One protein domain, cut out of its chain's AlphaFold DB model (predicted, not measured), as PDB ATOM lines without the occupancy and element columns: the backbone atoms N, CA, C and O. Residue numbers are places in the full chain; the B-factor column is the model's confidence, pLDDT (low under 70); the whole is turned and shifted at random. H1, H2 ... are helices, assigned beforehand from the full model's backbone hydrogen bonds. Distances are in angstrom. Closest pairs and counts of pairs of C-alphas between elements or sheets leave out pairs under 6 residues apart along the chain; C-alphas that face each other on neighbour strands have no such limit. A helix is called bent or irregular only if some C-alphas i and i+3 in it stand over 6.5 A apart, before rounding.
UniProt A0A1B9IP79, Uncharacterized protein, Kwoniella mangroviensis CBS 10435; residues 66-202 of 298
ATOM      1  N   ASP A  66      43.933  -7.431 -41.871       86.00
ATOM      2  CA  ASP A  66      44.092  -6.005 -41.573       86.00
ATOM      3  C   ASP A  66      42.741  -5.307 -41.408       86.00
ATOM      4  O   ASP A  66      42.553  -4.566 -40.443       86.00
ATOM      5  N   LEU A  67      41.768  -5.608 -42.274       88.19
ATOM      6  CA  LEU A  67      40.405  -5.085 -42.144       88.19
ATOM      7  C   LEU A  67      39.759  -5.529 -40.828       88.19
ATOM      8  O   LEU A  67      39.131  -4.722 -40.144       88.19
ATOM      9  N   CYS A  68      39.900  -6.798 -40.445       83.25
ATOM     10  CA  CYS A  68      39.305  -7.290 -39.204       83.25
ATOM     11  C   CYS A  68      39.995  -6.706 -37.956       83.25
ATOM     12  O   CYS A  68      39.320  -6.416 -36.962       83.25
ATOM     13  N   LYS A  69      41.322  -6.508 -37.999       82.94
ATOM     14  CA  LYS A  69      42.069  -5.809 -36.940       82.94
ATOM     15  C   LYS A  69      41.568  -4.377 -36.802       82.94
ATOM     16  O   LYS A  69      41.132  -3.992 -35.721       82.94
ATOM     17  N   ALA A  70      41.542  -3.636 -37.910       89.12
ATOM     18  CA  ALA A  70      41.039  -2.272 -37.962       89.12
ATOM     19  C   ALA A  70      39.607  -2.178 -37.430       89.12
ATOM     20  O   ALA A  70      39.325  -1.340 -36.583       89.12
ATOM     21  N   TRP A  71      38.711  -3.074 -37.851       89.12
ATOM     22  CA  TRP A  71      37.325  -3.097 -37.379       89.12
ATOM     23  C   TRP A  71      37.239  -3.298 -35.862       89.12
ATOM     24  O   TRP A  71      36.460  -2.616 -35.198       89.12
ATOM     25  N   SER A  72      38.086  -4.162 -35.299       83.12
ATOM     26  CA  SER A  72      38.133  -4.399 -33.852       83.12
ATOM     27  C   SER A  72      38.675  -3.193 -33.088       83.12
ATOM     28  O   SER A  72      38.105  -2.809 -32.067       83.12
ATOM     29  N   TYR A  73      39.724  -2.544 -33.603       84.19
ATOM     30  CA  TYR A  73      40.216  -1.280 -33.054       84.19
ATOM     31  C   TYR A  73      39.136  -0.198 -33.111       84.19
ATOM     32  O   TYR A  73      38.858   0.448 -32.105       84.19
ATOM     33  N   GLY A  74      38.461  -0.062 -34.254       88.06
ATOM     34  CA  GLY A  74      37.354   0.867 -34.457       88.06
ATOM     35  C   GLY A  74      36.222   0.672 -33.455       88.06
ATOM     36  O   GLY A  74      35.763   1.644 -32.856       88.06
ATOM     37  N   LEU A  75      35.794  -0.575 -33.243       85.81
ATOM     38  CA  LEU A  75      34.752  -0.919 -32.278       85.81
ATOM     39  C   LEU A  75      35.147  -0.486 -30.862       85.81
ATOM     40  O   LEU A  75      34.389   0.225 -30.197       85.81
ATOM     41  N   ASN A  76      36.341  -0.889 -30.423       81.44
ATOM     42  CA  ASN A  76      36.826  -0.617 -29.074       81.44
ATOM     43  C   ASN A  76      37.037   0.883 -28.840       81.44
ATOM     44  O   ASN A  76      36.566   1.413 -27.835       81.44
ATOM     45  N   GLY A  77      37.673   1.584 -29.782       84.62
ATOM     46  CA  GLY A  77      37.886   3.028 -29.703       84.62
ATOM     47  C   GLY A  77      36.588   3.824 -29.731       84.62
ATOM     48  O   GLY A  77      36.387   4.708 -28.896       84.62
ATOM     49  N   SER A  78      35.651   3.463 -30.613       88.19
ATOM     50  CA  SER A  78      34.328   4.095 -30.654       88.19
ATOM     51  C   SER A  78      33.594   3.935 -29.319       88.19
ATOM     52  O   SER A  78      33.059   4.910 -28.781       88.19
ATOM     53  N   HIS A  79      33.616   2.729 -28.741       84.12
ATOM     54  CA  HIS A  79      32.971   2.457 -27.460       84.12
ATOM     55  C   HIS A  79      33.640   3.215 -26.302       84.12
ATOM     56  O   HIS A  79      32.948   3.902 -25.544       84.12
ATOM     57  N   PHE A  80      34.973   3.178 -26.216       84.25
ATOM     58  CA  PHE A  80      35.750   3.872 -25.186       84.25
ATOM     59  C   PHE A  80      35.469   5.377 -25.186       84.25
ATOM     60  O   PHE A  80      35.024   5.936 -24.176       84.25
ATOM     61  N   HIS A  81      35.635   6.032 -26.338       87.00
ATOM     62  CA  HIS A  81      35.397   7.467 -26.456       87.00
ATOM     63  C   HIS A  81      33.927   7.830 -26.223       87.00
ATOM     64  O   HIS A  81      33.645   8.875 -25.638       87.00
ATOM     65  N   HIS A  82      32.977   6.969 -26.604       87.62
ATOM     66  CA  HIS A  82      31.568   7.181 -26.284       87.62
ATOM     67  C   HIS A  82      31.306   7.202 -24.776       87.62
ATOM     68  O   HIS A  82      30.667   8.135 -24.278       87.62
ATOM     69  N   CYS A  83      31.822   6.217 -24.040       83.31
ATOM     70  CA  CYS A  83      31.693   6.158 -22.586       83.31
ATOM     71  C   CYS A  83      32.348   7.369 -21.911       83.31
ATOM     72  O   CYS A  83      31.766   7.962 -20.996       83.31
ATOM     73  N   LEU A  84      33.526   7.771 -22.386       84.75
ATOM     74  CA  LEU A  84      34.275   8.886 -21.820       84.75
ATOM     75  C   LEU A  84      33.569  10.231 -22.050       84.75
ATOM     76  O   LEU A  84      33.346  10.982 -21.099       84.75
ATOM     77  N   VAL A  85      33.121  10.501 -23.283       89.00
ATOM     78  CA  VAL A  85      32.332  11.701 -23.614       89.00
ATOM     79  C   VAL A  85      31.035  11.737 -22.810       89.00
ATOM     80  O   VAL A  85      30.682  12.783 -22.262       89.00
ATOM     81  N   HIS A  86      30.321  10.613 -22.702       86.81
ATOM     82  CA  HIS A  86      29.097  10.540 -21.905       86.81
ATOM     83  C   HIS A  86      29.359  10.905 -20.437       86.81
ATOM     84  O   HIS A  86      28.619  11.694 -19.848       86.81
ATOM     85  N   SER A  87      30.439  10.379 -19.863       83.25
ATOM     86  CA  SER A  87      30.784  10.613 -18.462       83.25
ATOM     87  C   SER A  87      31.213  12.062 -18.205       83.25
ATOM     88  O   SER A  87      30.785  12.665 -17.220       83.25
ATOM     89  N   LEU A  88      31.977  12.669 -19.118       84.06
ATOM     90  CA  LEU A  88      32.385  14.075 -19.013       84.06
ATOM     91  C   LEU A  88      31.244  15.061 -19.265       84.06
ATOM     92  O   LEU A  88      31.197  16.104 -18.619       84.06
ATOM     93  N   ARG A  89      30.268  14.730 -20.120       85.31
ATOM     94  CA  ARG A  89      29.057  15.553 -20.303       85.31
ATOM     95  C   ARG A  89      28.258  15.725 -19.016       85.31
ATOM     96  O   ARG A  89      27.663  16.773 -18.803       85.31
ATOM     97  N   GLN A  90      28.250  14.725 -18.141       80.06
ATOM     98  CA  GLN A  90      27.594  14.858 -16.836       80.06
ATOM     99  C   GLN A  90      28.388  15.759 -15.879       80.06
ATOM    100  O   GLN A  90      27.819  16.348 -14.960       80.06
ATOM    101  N   LYS A  91      29.702  15.882 -16.098       76.12
ATOM    102  CA  LYS A  91      30.601  16.703 -15.283       76.12
ATOM    103  C   LYS A  91      30.680  18.148 -15.740       76.12
ATOM    104  O   LYS A  91      30.698  19.015 -14.879       76.12
ATOM    105  N   ILE A  92      30.630  18.430 -17.044       84.19
ATOM    106  CA  ILE A  92      30.658  19.815 -17.545       84.19
ATOM    107  C   ILE A  92      29.472  20.646 -17.037       84.19
ATOM    108  O   ILE A  92      29.586  21.851 -16.847       84.19
ATOM    109  N   LEU A  93      28.344  19.989 -16.738       78.75
ATOM    110  CA  LEU A  93      27.195  20.616 -16.080       78.75
ATOM    111  C   LEU A  93      27.517  21.124 -14.664       78.75
ATOM    112  O   LEU A  93      26.818  21.997 -14.158       78.75
ATOM    113  N   LYS A  94      28.543  20.561 -14.020       80.88
ATOM    114  CA  LYS A  94      28.997  20.898 -12.665       80.88
ATOM    115  C   LYS A  94      30.265  21.755 -12.671       80.88
ATOM    116  O   LYS A  94      30.429  22.572 -11.775       80.88
ATOM    117  N   ASP A  95      31.131  21.571 -13.664       80.00
ATOM    118  CA  ASP A  95      32.394  22.289 -13.821       80.00
ATOM    119  C   ASP A  95      32.662  22.621 -15.307       80.00
ATOM    120  O   ASP A  95      33.060  21.749 -16.085       80.00
ATOM    121  N   PRO A  96      32.471  23.885 -15.724       84.94
ATOM    122  CA  PRO A  96      32.694  24.313 -17.104       84.94
ATOM    123  C   PRO A  96      34.151  24.241 -17.590       84.94
ATOM    124  O   PRO A  96      34.381  24.353 -18.796       84.94
ATOM    125  N   THR A  97      35.143  24.061 -16.709       85.12
ATOM    126  CA  THR A  97      36.568  24.042 -17.103       85.12
ATOM    127  C   THR A  97      36.919  22.885 -18.047       85.12
ATOM    128  O   THR A  97      37.883  22.971 -18.807       85.12
ATOM    129  N   TRP A  98      36.074  21.854 -18.096       80.06
ATOM    130  CA  TRP A  98      36.205  20.702 -18.988       80.06
ATOM    131  C   TRP A  98      35.831  20.972 -20.453       80.06
ATOM    132  O   TRP A  98      35.963  20.068 -21.277       80.06
ATOM    133  N   GLY A  99      35.388  22.187 -20.804       84.44
ATOM    134  CA  GLY A  99      34.930  22.554 -22.154       84.44
ATOM    135  C   GLY A  99      35.899  22.188 -23.286       84.44
ATOM    136  O   GLY A  99      35.518  21.549 -24.260       84.44
ATOM    137  N   VAL A 100      37.184  22.517 -23.138       86.38
ATOM    138  CA  VAL A 100      38.183  22.217 -24.180       86.38
ATOM    139  C   VAL A 100      38.417  20.711 -24.321       86.38
ATOM    140  O   VAL A 100      38.596  20.200 -25.426       86.38
ATOM    141  N   GLU A 101      38.412  19.984 -23.205       84.44
ATOM    142  CA  GLU A 101      38.706  18.552 -23.205       84.44
ATOM    143  C   GLU A 101      37.537  17.734 -23.762       84.44
ATOM    144  O   GLU A 101      37.750  16.781 -24.512       84.44
ATOM    145  N   ILE A 102      36.297  18.139 -23.469       87.69
ATOM    146  CA  ILE A 102      35.119  17.498 -24.056       87.69
ATOM    147  C   ILE A 102      35.066  17.702 -25.571       87.69
ATOM    148  O   ILE A 102      34.732  16.759 -26.286       87.69
ATOM    149  N   ASP A 103      35.447  18.880 -26.072       88.31
ATOM    150  CA  ASP A 103      35.459  19.159 -27.509       88.31
ATOM    151  C   ASP A 103      36.481  18.273 -28.228       88.31
ATOM    152  O   ASP A 103      36.162  17.651 -29.247       88.31
ATOM    153  N   ARG A 104      37.684  18.123 -27.656       88.38
ATOM    154  CA  ARG A 104      38.714  17.202 -28.166       88.38
ATOM    155  C   ARG A 104      38.225  15.758 -28.192       88.38
ATOM    156  O   ARG A 104      38.354  15.082 -29.211       88.38
ATOM    157  N   LEU A 105      37.616  15.298 -27.103       88.56
ATOM    158  CA  LEU A 105      37.099  13.935 -27.014       88.56
ATOM    159  C   LEU A 105      35.917  13.686 -27.943       88.56
ATOM    160  O   LEU A 105      35.774  12.580 -28.456       88.56
ATOM    161  N   MET A 106      35.087  14.696 -28.199       91.50
ATOM    162  CA  MET A 106      34.015  14.603 -29.183       91.50
ATOM    163  C   MET A 106      34.553  14.493 -30.612       91.50
ATOM    164  O   MET A 106      33.967  13.761 -31.408       91.50
ATOM    165  N   ILE A 107      35.650  15.181 -30.943       90.12
ATOM    166  CA  ILE A 107      36.329  15.018 -32.237       90.12
ATOM    167  C   ILE A 107      36.884  13.596 -32.354       90.12
ATOM    168  O   ILE A 107      36.546  12.904 -33.311       90.12
ATOM    169  N   ALA A 108      37.632  13.124 -31.352       89.31
ATOM    170  CA  ALA A 108      38.162  11.760 -31.338       89.31
ATOM    171  C   ALA A 108      37.037  10.716 -31.455       89.31
ATOM    172  O   ALA A 108      37.104   9.805 -32.275       89.31
ATOM    173  N   GLN A 109      35.942  10.889 -30.708       91.31
ATOM    174  CA  GLN A 109      34.773  10.018 -30.800       91.31
ATOM    175  C   GLN A 109      34.211   9.956 -32.226       91.31
ATOM    176  O   GLN A 109      33.845   8.875 -32.682       91.31
ATOM    177  N   ARG A 110      34.105  11.093 -32.926       91.88
ATOM    178  CA  ARG A 110      33.616  11.132 -34.314       91.88
ATOM    179  C   ARG A 110      34.565  10.423 -35.269       91.88
ATOM    180  O   ARG A 110      34.087   9.689 -36.127       91.88
ATOM    181  N   GLU A 111      35.870  10.582 -35.087       91.19
ATOM    182  CA  GLU A 111      36.888   9.942 -35.921       91.19
ATOM    183  C   GLU A 111      36.850   8.411 -35.780       91.19
ATOM    184  O   GLU A 111      36.685   7.693 -36.774       91.19
ATOM    185  N   TRP A 112      36.866   7.911 -34.539       91.00
ATOM    186  CA  TRP A 112      36.751   6.480 -34.241       91.00
ATOM    187  C   TRP A 112      35.417   5.900 -34.711       91.00
ATOM    188  O   TRP A 112      35.376   4.884 -35.406       91.00
ATOM    189  N   ASN A 113      34.306   6.556 -34.367       92.81
ATOM    190  CA  ASN A 113      32.977   6.061 -34.705       92.81
ATOM    191  C   ASN A 113      32.687   6.143 -36.207       92.81
ATOM    192  O   ASN A 113      32.047   5.251 -36.756       92.81
ATOM    193  N   GLY A 114      33.137   7.197 -36.888       93.88
ATOM    194  CA  GLY A 114      32.993   7.343 -38.334       93.88
ATOM    195  C   GLY A 114      33.707   6.225 -39.082       93.88
ATOM    196  O   GLY A 114      33.091   5.559 -39.913       93.88
ATOM    197  N   SER A 115      34.960   5.962 -38.709       94.00
ATOM    198  CA  SER A 115      35.770   4.888 -39.291       94.00
ATOM    199  C   SER A 115      35.187   3.506 -39.006       94.00
ATOM    200  O   SER A 115      35.039   2.693 -39.919       94.00
ATOM    201  N   PHE A 116      34.773   3.254 -37.761       93.38
ATOM    202  CA  PHE A 116      34.130   1.999 -37.379       93.38
ATOM    203  C   PHE A 116      32.831   1.746 -38.152       93.38
ATOM    204  O   PHE A 116      32.637   0.655 -38.683       93.38
ATOM    205  N   VAL A 117      31.937   2.737 -38.227       93.62
ATOM    206  CA  VAL A 117      30.636   2.586 -38.894       93.62
ATOM    207  C   VAL A 117      30.810   2.307 -40.382       93.62
ATOM    208  O   VAL A 117      30.140   1.408 -40.895       93.62
ATOM    209  N   GLU A 118      31.705   3.034 -41.056       95.00
ATOM    210  CA  GLU A 118      32.012   2.800 -42.470       95.00
ATOM    211  C   GLU A 118      32.502   1.363 -42.675       95.00
ATOM    212  O   GLU A 118      31.901   0.602 -43.432       95.00
ATOM    213  N   LEU A 119      33.525   0.951 -41.921       93.25
ATOM    214  CA  LEU A 119      34.117  -0.375 -42.053       93.25
ATOM    215  C   LEU A 119      33.122  -1.495 -41.718       93.25
ATOM    216  O   LEU A 119      33.044  -2.491 -42.433       93.25
ATOM    217  N   ASN A 120      32.307  -1.325 -40.676       92.69
ATOM    218  CA  ASN A 120      31.291  -2.295 -40.275       92.69
ATOM    219  C   ASN A 120      30.219  -2.506 -41.357       92.69
ATOM    220  O   ASN A 120      29.832  -3.639 -41.654       92.69
ATOM    221  N   LEU A 121      29.731  -1.417 -41.957       92.19
ATOM    222  CA  LEU A 121      28.733  -1.494 -43.023       92.19
ATOM    223  C   LEU A 121      29.324  -2.114 -44.288       92.19
ATOM    224  O   LEU A 121      28.687  -2.981 -44.889       92.19
ATOM    225  N   THR A 122      30.543  -1.732 -44.664       92.06
ATOM    226  CA  THR A 122      31.201  -2.303 -45.839       92.06
ATOM    227  C   THR A 122      31.499  -3.784 -45.658       92.06
ATOM    228  O   THR A 122      31.155  -4.563 -46.541       92.06
ATOM    229  N   LEU A 123      32.039  -4.213 -44.513       89.06
ATOM    230  CA  LEU A 123      32.276  -5.634 -44.230       89.06
ATOM    231  C   LEU A 123      30.985  -6.458 -44.279       89.06
ATOM    232  O   LEU A 123      30.995  -7.577 -44.787       89.06
ATOM    233  N   THR A 124      29.862  -5.891 -43.828       86.00
ATOM    234  CA  THR A 124      28.549  -6.542 -43.951       86.00
ATOM    235  C   THR A 124      28.170  -6.753 -45.421       86.00
ATOM    236  O   THR A 124      27.733  -7.837 -45.797       86.00
ATOM    237  N   ILE A 125      28.362  -5.743 -46.274       89.31
ATOM    238  CA  ILE A 125      28.065  -5.856 -47.709       89.31
ATOM    239  C   ILE A 125      29.034  -6.827 -48.392       89.31
ATOM    240  O   ILE A 125      28.603  -7.623 -49.221       89.31
ATOM    241  N   LEU A 126      30.322  -6.800 -48.042       86.88
ATOM    242  CA  LEU A 126      31.321  -7.728 -48.575       86.88
ATOM    243  C   LEU A 126      30.964  -9.175 -48.232       86.88
ATOM    244  O   LEU A 126      30.968 -10.016 -49.123       86.88
ATOM    245  N   TYR A 127      30.565  -9.450 -46.991       84.50
ATOM    246  CA  TYR A 127      30.087 -10.774 -46.590       84.50
ATOM    247  C   TYR A 127      28.874 -11.230 -47.418       84.50
ATOM    248  O   TYR A 127      28.803 -12.372 -47.872       84.50
ATOM    249  N   GLU A 128      27.931 -10.324 -47.675       83.19
ATOM    250  CA  GLU A 128      26.788 -10.612 -48.541       83.19
ATOM    251  C   GLU A 128      27.210 -10.904 -49.986       83.19
ATOM    252  O   GLU A 128      26.688 -11.837 -50.597       83.19
ATOM    253  N   CYS A 129      28.195 -10.171 -50.512       85.56
ATOM    254  CA  CYS A 129      28.789 -10.424 -51.825       85.56
ATOM    255  C   CYS A 129      29.415 -11.822 -51.900       85.56
ATOM    256  O   CYS A 129      29.137 -12.564 -52.840       85.56
ATOM    257  N   GLU A 130      30.188 -12.211 -50.887       83.56
ATOM    258  CA  GLU A 130      30.798 -13.543 -50.772       83.56
ATOM    259  C   GLU A 130      29.735 -14.645 -50.781       83.56
ATOM    260  O   GLU A 130      29.842 -15.625 -51.524       83.56
ATOM    261  N   ARG A 131      28.654 -14.445 -50.016       81.88
ATOM    262  CA  ARG A 131      27.537 -15.391 -49.916       81.88
ATOM    263  C   ARG A 131      26.841 -15.623 -51.256       81.88
ATOM    264  O   ARG A 131      26.466 -16.753 -51.555       81.88
ATOM    265  N   ILE A 132      26.660 -14.570 -52.053       84.62
ATOM    266  CA  ILE A 132      26.024 -14.657 -53.378       84.62
ATOM    267  C   ILE A 132      27.029 -14.872 -54.519       84.62
ATOM    268  O   ILE A 132      26.633 -14.837 -55.682       84.62
ATOM    269  N   GLN A 133      28.313 -15.084 -54.206       81.81
ATOM    270  CA  GLN A 133      29.402 -15.225 -55.181       81.81
ATOM    271  C   GLN A 133      29.525 -14.027 -56.142       81.81
ATOM    272  O   GLN A 133      29.899 -14.174 -57.306       81.81
ATOM    273  N   PHE A 134      29.210 -12.828 -55.654       83.81
ATOM    274  CA  PHE A 134      29.342 -11.580 -56.393       83.81
ATOM    275  C   PHE A 134      30.685 -10.917 -56.090       83.81
ATOM    276  O   PHE A 134      31.059 -10.744 -54.933       83.81
ATOM    277  N   VAL A 135      31.390 -10.490 -57.134       82.06
ATOM    278  CA  VAL A 135      32.636  -9.727 -57.017       82.06
ATOM    279  C   VAL A 135      32.428  -8.383 -57.719       82.06
ATOM    280  O   VAL A 135      32.220  -8.373 -58.935       82.06
ATOM    281  N   PRO A 136      32.449  -7.247 -56.995       79.31
ATOM    282  CA  PRO A 136      32.384  -5.924 -57.611       79.31
ATOM    283  C   PRO A 136      33.547  -5.743 -58.587       79.31
ATOM    284  O   PRO A 136      34.679  -6.032 -58.225       79.31
ATOM    285  N   ALA A 137      33.288  -5.265 -59.807       75.75
ATOM    286  CA  ALA A 137      34.326  -5.096 -60.830       75.75
ATOM    287  C   ALA A 137      35.341  -3.994 -60.482       75.75
ATOM    288  O   ALA A 137      36.510  -4.106 -60.833       75.75
ATOM    289  N   GLU A 138      34.912  -2.960 -59.762       80.12
ATOM    290  CA  GLU A 138      35.752  -1.850 -59.318       80.12
ATOM    291  C   GLU A 138      35.171  -1.219 -58.048       80.12
ATOM    292  O   GLU A 138      33.954  -1.234 -57.835       80.12
ATOM    293  N   TRP A 139      36.038  -0.647 -57.209       84.00
ATOM    294  CA  TRP A 139      35.610   0.227 -56.118       84.00
ATOM    295  C   TRP A 139      35.446   1.644 -56.648       84.00
ATOM    296  O   TRP A 139      36.321   2.166 -57.340       84.00
ATOM    297  N   LYS A 140      34.352   2.308 -56.275       88.75
ATOM    298  CA  LYS A 140      34.179   3.721 -56.605       88.75
ATOM    299  C   LYS A 140      35.159   4.584 -55.816       88.75
ATOM    300  O   LYS A 140      35.485   4.300 -54.662       88.75
ATOM    301  N   SER A 141      35.584   5.692 -56.415       87.19
ATOM    302  CA  SER A 141      36.332   6.704 -55.671       87.19
ATOM    303  C   SER A 141      35.457   7.280 -54.546       87.19
ATOM    304  O   SER A 141      34.275   7.553 -54.777       87.19
ATOM    305  N   PRO A 142      36.005   7.495 -53.337       87.25
ATOM    306  CA  PRO A 142      35.273   8.097 -52.227       87.25
ATOM    307  C   PRO A 142      34.890   9.559 -52.508       87.25
ATOM    308  O   PRO A 142      33.933  10.067 -51.920       87.25
ATOM    309  N   GLY A 143      35.581  10.232 -53.435       87.88
ATOM    310  CA  GLY A 143      35.403  11.660 -53.690       87.88
ATOM    311  C   GLY A 143      35.929  12.513 -52.532       87.88
ATOM    312  O   GLY A 143      36.942  12.184 -51.922       87.88
ATOM    313  N   LEU A 144      35.250  13.625 -52.238       89.12
ATOM    314  CA  LEU A 144      35.579  14.485 -51.100       89.12
ATOM    315  C   LEU A 144      35.120  13.833 -49.791       89.12
ATOM    316  O   LEU A 144      33.956  13.466 -49.664       89.12
ATOM    317  N   PHE A 145      36.007  13.746 -48.803       91.06
ATOM    318  CA  PHE A 145      35.686  13.243 -47.467       91.06
ATOM    319  C   PHE A 145      36.420  14.046 -46.388       91.06
ATOM    320  O   PHE A 145      37.437  14.689 -46.652       91.06
ATOM    321  N   ASN A 146      35.902  14.008 -45.159       90.00
ATOM    322  CA  ASN A 146      36.548  14.610 -43.998       90.00
ATOM    323  C   ASN A 146      37.223  13.516 -43.168       90.00
ATOM    324  O   ASN A 146      36.540  12.679 -42.590       90.00
ATOM    325  N   LYS A 147      38.554  13.556 -43.067       85.62
ATOM    326  CA  LYS A 147      39.335  12.563 -42.316       85.62
ATOM    327  C   LYS A 147      38.961  12.461 -40.828       85.62
ATOM    328  O   LYS A 147      39.098  11.391 -40.261       85.62
ATOM    329  N   HIS A 148      38.464  13.537 -40.218       86.50
ATOM    330  CA  HIS A 148      38.068  13.553 -38.803       86.50
ATOM    331  C   HIS A 148      36.619  13.115 -38.575       86.50
ATOM    332  O   HIS A 148      36.194  12.922 -37.440       86.50
ATOM    333  N   ASP A 149      35.833  13.005 -39.645       89.44
ATOM    334  CA  ASP A 149      34.451  12.554 -39.576       89.44
ATOM    335  C   ASP A 149      34.020  11.993 -40.934       89.44
ATOM    336  O   ASP A 149      33.435  12.686 -41.778       89.44
ATOM    337  N   LEU A 150      34.305  10.706 -41.146       92.50
ATOM    338  CA  LEU A 150      33.908  10.011 -42.370       92.50
ATOM    339  C   LEU A 150      32.384   9.968 -42.549       92.50
ATOM    340  O   LEU A 150      31.906   9.784 -43.668       92.50
ATOM    341  N   GLN A 151      31.599  10.202 -41.490       89.06
ATOM    342  CA  GLN A 151      30.143  10.255 -41.606       89.06
ATOM    343  C   GLN A 151      29.682  11.472 -42.409       89.06
ATOM    344  O   GLN A 151      28.570  11.457 -42.930       89.06
ATOM    345  N   LEU A 152      30.512  12.505 -42.560       90.12
ATOM    346  CA  LEU A 152      30.200  13.656 -43.409       90.12
ATOM    347  C   LEU A 152      30.485  13.401 -44.895       90.12
ATOM    348  O   LEU A 152      30.167  14.251 -45.725       90.12
ATOM    349  N   SER A 153      31.068  12.250 -45.248       91.50
ATOM    350  CA  SER A 153      31.315  11.906 -46.646       91.50
ATOM    351  C   SER A 153      29.990  11.685 -47.397       91.50
ATOM    352  O   SER A 153      29.158  10.885 -46.952       91.50
ATOM    353  N   PRO A 154      29.773  12.348 -48.550       88.94
ATOM    354  CA  PRO A 154      28.547  12.202 -49.335       88.94
ATOM    355  C   PRO A 154      28.398  10.793 -49.922       88.94
ATOM    356  O   PRO A 154      27.278  10.319 -50.102       88.94
ATOM    357  N   ASN A 155      29.517  10.107 -50.174       88.62
ATOM    358  CA  ASN A 155      29.551   8.770 -50.769       88.62
ATOM    359  C   ASN A 155      29.804   7.665 -49.729       88.62
ATOM    360  O   ASN A 155      30.331   6.604 -50.068       88.62
ATOM    361  N   ARG A 156      29.470   7.920 -48.456       91.50
ATOM    362  CA  ARG A 156      29.640   6.939 -47.377       91.50
ATOM    363  C   ARG A 156      28.771   5.702 -47.585       91.50
ATOM    364  O   ARG A 156      27.642   5.783 -48.093       91.50
ATOM    365  N   THR A 157      29.256   4.568 -47.102       92.69
ATOM    366  CA  THR A 157      28.490   3.329 -47.112       92.69
ATOM    367  C   THR A 157      27.312   3.442 -46.140       92.69
ATOM    368  O   THR A 157      27.408   3.973 -45.034       92.69
ATOM    369  N   ASN A 158      26.144   2.962 -46.557       92.88
ATOM    370  CA  ASN A 158      24.953   2.865 -45.724       92.88
ATOM    371  C   ASN A 158      24.247   1.523 -45.961       92.88
ATOM    372  O   ASN A 158      24.598   0.765 -46.861       92.88
ATOM    373  N   ARG A 159      23.215   1.222 -45.166       87.44
ATOM    374  CA  ARG A 159      22.485  -0.063 -45.228       87.44
ATOM    375  C   ARG A 159      21.811  -0.358 -46.575       87.44
ATOM    376  O   ARG A 159      21.374  -1.479 -46.793       87.44
ATOM    377  N   ARG A 160      21.652   0.652 -47.433       91.00
ATOM    378  CA  ARG A 160      21.038   0.546 -48.761       91.00
ATOM    379  C   ARG A 160      22.067   0.631 -49.885       91.00
ATOM    380  O   ARG A 160      21.665   0.571 -51.041       91.00
ATOM    381  N   THR A 161      23.354   0.803 -49.571       90.69
ATOM    382  CA  THR A 161      24.414   0.862 -50.577       90.69
ATOM    383  C   THR A 161      24.496  -0.494 -51.277       90.69
ATOM    384  O   THR A 161      24.791  -1.495 -50.621       90.69
ATOM    385  N   PRO A 162      24.220  -0.566 -52.588       90.38
ATOM    386  CA  PRO A 162      24.399  -1.803 -53.323       90.38
ATOM    387  C   PRO A 162      25.901  -2.087 -53.500       90.38
ATOM    388  O   PRO A 162      26.695  -1.143 -53.575       90.38
ATOM    389  N   PRO A 163      26.307  -3.360 -53.640       87.94
ATOM    390  CA  PRO A 163      27.706  -3.746 -53.830       87.94
ATOM    391  C   PRO A 163      28.466  -2.957 -54.904       87.94
ATOM    392  O   PRO A 163      29.625  -2.608 -54.720       87.94
ATOM    393  N   GLN A 164      27.802  -2.619 -56.013       88.69
ATOM    394  CA  GLN A 164      28.382  -1.890 -57.150       88.69
ATOM    395  C   GLN A 164      28.652  -0.407 -56.851       88.69
ATOM    396  O   GLN A 164      29.254   0.294 -57.660       88.69
ATOM    397  N   GLN A 165      28.137   0.112 -55.737       90.62
ATOM    398  CA  GLN A 165      28.337   1.494 -55.304       90.62
ATOM    399  C   GLN A 165      29.293   1.602 -54.115       90.62
ATOM    400  O   GLN A 165      29.498   2.711 -53.628       90.62
ATOM    401  N   LEU A 166      29.880   0.490 -53.662       90.88
ATOM    402  CA  LEU A 166      30.908   0.527 -52.632       90.88
ATOM    403  C   LEU A 166      32.081   1.391 -53.094       90.88
ATOM    404  O   LEU A 166      32.606   1.230 -54.201       90.88
ATOM    405  N   THR A 167      32.469   2.325 -52.236       91.88
ATOM    406  CA  THR A 167      33.638   3.173 -52.454       91.88
ATOM    407  C   THR A 167      34.845   2.601 -51.723       91.88
ATOM    408  O   THR A 167      34.691   1.780 -50.826       91.88
ATOM    409  N   SER A 168      36.054   3.067 -52.037       91.81
ATOM    410  CA  SER A 168      37.253   2.717 -51.261       91.81
ATOM    411  C   SER A 168      37.357   3.455 -49.912       91.81
ATOM    412  O   SER A 168      38.417   3.431 -49.287       91.81
ATOM    413  N   LEU A 169      36.287   4.114 -49.440       93.50
ATOM    414  CA  LEU A 169      36.275   4.861 -48.175       93.50
ATOM    415  C   LEU A 169      36.556   3.957 -46.965       93.50
ATOM    416  O   LEU A 169      37.258   4.368 -46.048       93.50
ATOM    417  N   PHE A 170      36.097   2.702 -46.987       93.69
ATOM    418  CA  PHE A 170      36.410   1.726 -45.936       93.69
ATOM    419  C   PHE A 170      37.902   1.382 -45.851       93.69
ATOM    420  O   PHE A 170      38.380   1.035 -44.774       93.69
ATOM    421  N   LEU A 171      38.655   1.489 -46.952       93.81
ATOM    422  CA  LEU A 171      40.105   1.275 -46.936       93.81
ATOM    423  C   LEU A 171      40.831   2.472 -46.327       93.81
ATOM    424  O   LEU A 171      41.812   2.287 -45.618       93.81
ATOM    425  N   ILE A 172      40.295   3.679 -46.517       93.19
ATOM    426  CA  ILE A 172      40.755   4.879 -45.807       93.19
ATOM    427  C   ILE A 172      40.451   4.744 -44.310       93.19
ATOM    428  O   ILE A 172      41.336   4.957 -43.492       93.19
ATOM    429  N   ALA A 173      39.241   4.303 -43.945       94.56
ATOM    430  CA  ALA A 173      38.892   4.007 -42.555       94.56
ATOM    431  C   ALA A 173      39.813   2.934 -41.945       94.56
ATOM    432  O   ALA A 173      40.253   3.061 -40.806       94.56
ATOM    433  N   THR A 174      40.132   1.889 -42.716       94.38
ATOM    434  CA  THR A 174      41.061   0.820 -42.317       94.38
ATOM    435  C   THR A 174      42.448   1.391 -42.043       94.38
ATOM    436  O   THR A 174      43.001   1.162 -40.972       94.38
ATOM    437  N   GLU A 175      42.988   2.177 -42.975       92.69
ATOM    438  CA  GLU A 175      44.280   2.846 -42.831       92.69
ATOM    439  C   GLU A 175      44.325   3.743 -41.593       92.69
ATOM    440  O   GLU A 175      45.264   3.656 -40.807       92.69
ATOM    441  N   GLN A 176      43.293   4.561 -41.379       90.88
ATOM    442  CA  GLN A 176      43.204   5.440 -40.214       90.88
ATOM    443  C   GLN A 176      43.231   4.650 -38.904       90.88
ATOM    444  O   GLN A 176      44.025   4.960 -38.023       90.88
ATOM    445  N   LEU A 177      42.413   3.602 -38.788       90.56
ATOM    446  CA  LEU A 177      42.333   2.786 -37.574       90.56
ATOM    447  C   LEU A 177      43.629   2.014 -37.299       90.56
ATOM    448  O   LEU A 177      44.015   1.864 -36.143       90.56
ATOM    449  N   LEU A 178      44.317   1.546 -38.343       89.12
ATOM    450  CA  LEU A 178      45.619   0.898 -38.194       89.12
ATOM    451  C   LEU A 178      46.708   1.904 -37.811       89.12
ATOM    452  O   LEU A 178      47.499   1.611 -36.921       89.12
ATOM    453  N   ASN A 179      46.742   3.086 -38.430       87.62
ATOM    454  CA  ASN A 179      47.722   4.121 -38.094       87.62
ATOM    455  C   ASN A 179      47.536   4.627 -36.659       87.62
ATOM    456  O   ASN A 179      48.526   4.826 -35.963       87.62
ATOM    457  N   LEU A 180      46.291   4.771 -36.190       76.44
ATOM    458  CA  LEU A 180      46.007   5.126 -34.795       76.44
ATOM    459  C   LEU A 180      46.608   4.106 -33.815       76.44
ATOM    460  O   LEU A 180      47.158   4.498 -32.791       76.44
ATOM    461  N   GLU A 181      46.577   2.813 -34.139       73.44
ATOM    462  CA  GLU A 181      47.263   1.804 -33.330       73.44
ATOM    463  C   GLU A 181      48.792   1.895 -33.461       73.44
ATOM    464  O   GLU A 181      49.497   1.973 -32.457       73.44
ATOM    465  N   TYR A 182      49.324   1.902 -34.688       76.31
ATOM    466  CA  TYR A 182      50.770   1.816 -34.917       76.31
ATOM    467  C   TYR A 182      51.544   3.064 -34.477       76.31
ATOM    468  O   TYR A 182      52.650   2.933 -33.954       76.31
ATOM    469  N   GLU A 183      51.009   4.261 -34.713       68.69
ATOM    470  CA  GLU A 183      51.718   5.518 -34.449       68.69
ATOM    471  C   GLU A 183      51.533   5.999 -33.009       68.69
ATOM    472  O   GLU A 183      52.463   6.553 -32.422       68.69
ATOM    473  N   VAL A 184      50.347   5.792 -32.431       62.75
ATOM    474  CA  VAL A 184      49.996   6.350 -31.116       62.75
ATOM    475  C   VAL A 184      50.114   5.303 -30.006       62.75
ATOM    476  O   VAL A 184      50.400   5.650 -28.859       62.75
ATOM    477  N   GLY A 185      49.963   4.014 -30.337       65.12
ATOM    478  CA  GLY A 185      49.825   2.943 -29.355       65.12
ATOM    479  C   GLY A 185      48.540   3.144 -28.564       65.12
ATOM    480  O   GLY A 185      48.593   3.516 -27.388       65.12
ATOM    481  N   TYR A 186      47.383   2.932 -29.204       69.81
ATOM    482  CA  TYR A 186      46.079   3.356 -28.671       69.81
ATOM    483  C   TYR A 186      45.837   2.797 -27.269       69.81
ATOM    484  O   TYR A 186      45.267   3.458 -26.407       69.81
ATOM    485  N   ALA A 187      46.303   1.576 -27.020       67.31
ATOM    486  CA  ALA A 187      46.115   0.917 -25.746       67.31
ATOM    487  C   ALA A 187      46.841   1.646 -24.598       67.31
ATOM    488  O   ALA A 187      46.331   1.726 -23.480       67.31
ATOM    489  N   LYS A 188      48.001   2.245 -24.897       70.06
ATOM    490  CA  LYS A 188      48.703   3.146 -23.984       70.06
ATOM    491  C   LYS A 188      47.952   4.465 -23.845       70.06
ATOM    492  O   LYS A 188      47.736   4.904 -22.725       70.06
ATOM    493  N   GLU A 189      47.515   5.070 -24.947       73.12
ATOM    494  CA  GLU A 189      46.774   6.338 -24.913       73.12
ATOM    495  C   GLU A 189      45.476   6.227 -24.096       73.12
ATOM    496  O   GLU A 189      45.152   7.103 -23.294       73.12
ATOM    497  N   PHE A 190      44.739   5.128 -24.255       75.19
ATOM    498  CA  PHE A 190      43.504   4.878 -23.521       75.19
ATOM    499  C   PHE A 190      43.791   4.576 -22.053       75.19
ATOM    500  O   PHE A 190      43.038   5.038 -21.197       75.19
ATOM    501  N   GLY A 191      44.888   3.870 -21.757       72.50
ATOM    502  CA  GLY A 191      45.398   3.699 -20.397       72.50
ATOM    503  C   GLY A 191      45.737   5.038 -19.739       72.50
ATOM    504  O   GLY A 191      45.205   5.349 -18.677       72.50
ATOM    505  N   ASP A 192      46.533   5.874 -20.407       79.38
ATOM    506  CA  ASP A 192      46.949   7.199 -19.936       79.38
ATOM    507  C   ASP A 192      45.736   8.125 -19.733       79.38
ATOM    508  O   ASP A 192      45.626   8.814 -18.713       79.38
ATOM    509  N   MET A 193      44.780   8.118 -20.670       76.00
ATOM    510  CA  MET A 193      43.516   8.838 -20.525       76.00
ATOM    511  C   MET A 193      42.726   8.317 -19.326       76.00
ATOM    512  O   MET A 193      42.318   9.115 -18.480       76.00
ATOM    513  N   ALA A 194      42.523   7.002 -19.225       73.06
ATOM    514  CA  ALA A 194      41.761   6.406 -18.137       73.06
ATOM    515  C   ALA A 194      42.383   6.733 -16.777       73.06
ATOM    516  O   ALA A 194      41.677   7.173 -15.872       73.06
ATOM    517  N   GLU A 195      43.704   6.622 -16.644       76.75
ATOM    518  CA  GLU A 195      44.417   7.015 -15.434       76.75
ATOM    519  C   GLU A 195      44.236   8.492 -15.103       76.75
ATOM    520  O   GLU A 195      43.946   8.822 -13.952       76.75
ATOM    521  N   ARG A 196      44.392   9.387 -16.086       76.50
ATOM    522  CA  ARG A 196      44.240  10.832 -15.879       76.50
ATOM    523  C   ARG A 196      42.848  11.162 -15.341       76.50
ATOM    524  O   ARG A 196      42.726  11.892 -14.361       76.50
ATOM    525  N   PHE A 197      41.812  10.574 -15.937       70.94
ATOM    526  CA  PHE A 197      40.423  10.796 -15.538       70.94
ATOM    527  C   PHE A 197      40.059  10.110 -14.209       70.94
ATOM    528  O   PHE A 197      39.315  10.687 -13.412       70.94
ATOM    529  N   ASN A 198      40.612   8.926 -13.926       70.62
ATOM    530  CA  ASN A 198      40.411   8.222 -12.657       70.62
ATOM    531  C   ASN A 198      41.086   8.965 -11.493       70.62
ATOM    532  O   ASN A 198      40.458   9.165 -10.454       70.62
ATOM    533  N   LYS A 199      42.340   9.411 -11.677       71.19
ATOM    534  CA  LYS A 199      43.140  10.121 -10.662       71.19
ATOM    535  C   LYS A 199      42.586  11.500 -10.336       71.19
ATOM    536  O   LYS A 199      42.653  11.909  -9.181       71.19
ATOM    537  N   GLN A 200      42.078  12.223 -11.333       62.97
ATOM    538  CA  GLN A 200      41.559  13.567 -11.093       62.97
ATOM    539  C   GLN A 200      40.210  13.539 -10.372       62.97
ATOM    540  O   GLN A 200      40.016  14.355  -9.478       62.97
ATOM    541  N   ASP A 201      39.313  12.587 -10.670       56.75
ATOM    542  CA  ASP A 201      37.913  12.790 -10.285       56.75
ATOM    543  C   ASP A 201      37.073  11.532  -9.961       56.75
ATOM    544  O   ASP A 201      35.845  11.565 -10.148       56.75
ATOM    545  N   ASN A 202      37.672  10.409  -9.540       61.38
ATOM    546  CA  ASN A 202      36.939   9.162  -9.241       61.38
ATOM    547  C   ASN A 202      35.967   8.746 -10.371       61.38
ATOM    548  O   ASN A 202      34.860   8.259 -10.124       61.38
TER     549      ASN A 202
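Overview. This is residues 66 to 202 of the 298 residues of an uncharacterized protein of Kwoniella mangroviensis CBS 10435 (UniProt A0A1B9IP79). A long helical hairpin of H2 and H1 makes the longest axis, and H3 crosses it, packing on the first residues of H1 and on residues 112 to 122 of H2. H4 turns off the end of H3 and runs beside H1, near it but not clearly touching, while the long link of residues 132 to 168 folds back from the end of H2. The printed part has 137 residues with four named helices, H1 to H4 in order, and no named strand: all helix. It is a rod of 54 by 26 by 23 A, only just compact, close to loose, with a radius of gyration of the C-alphas of 17.1 A.

Along the chain. H2, residues 96 to 131, is 51.8 A long; it has a kink of 30 degrees near residue 103 and is irregular, with C-alphas 97 and 100 7.5 A apart. H1, residues 66 to 92, is 37.7 A long and begins at C-alpha 66 (44.092, -6.005, -41.573). H3, residues 169 to 184, spans 21.9 A. H4, residues 186 to 201, spans 22.2 A and ends at C-alpha 201 (37.913, 12.790, -10.285).

Arrangement. H2 and H1 form a helical hairpin: they touch at a shallow tilt of 31 degrees, opposite ways, the closest C-alphas being those of Phe 116 and Gly 74, 4.5 A apart. H2 touches H3 with residues 112 to 122 alone, at a steep tilt of 50 degrees; the closest C-alphas, of Ser 115 and Ala 173, are 4.6 A apart. H1 touches H3 with residues 66 to 74 alone, about perpendicular at 72 degrees, only just past steep; the closest C-alphas, of Ala 70 and Leu 177, are 5.2 A apart. The packing of these helices is mostly crossed, but only just. H4 is close to but not clearly touching H1, at a shallow tilt of 13 degrees, the same way; the closest C-alphas, of Phe 190 and Phe 80, are 8.0 A apart. H2 and H4 are apart. In H3 and H4 every O i to N i+4 pair is within hydrogen-bond range; in H1 it is 22 of 23 and in H2 30 of 32.

Size, cuts and confidence. The two C-alphas farthest apart, of Asp 95 and Gln 133, are 55.9 A apart. The printed part has no cut. The link from H2 to H3 is long, with 37 residues; those from H1 to H2 and H3 to H4 are tight. Mean pLDDT of the printed part is 84.9; residues 183 to 187 and 200 to 202 are under 70.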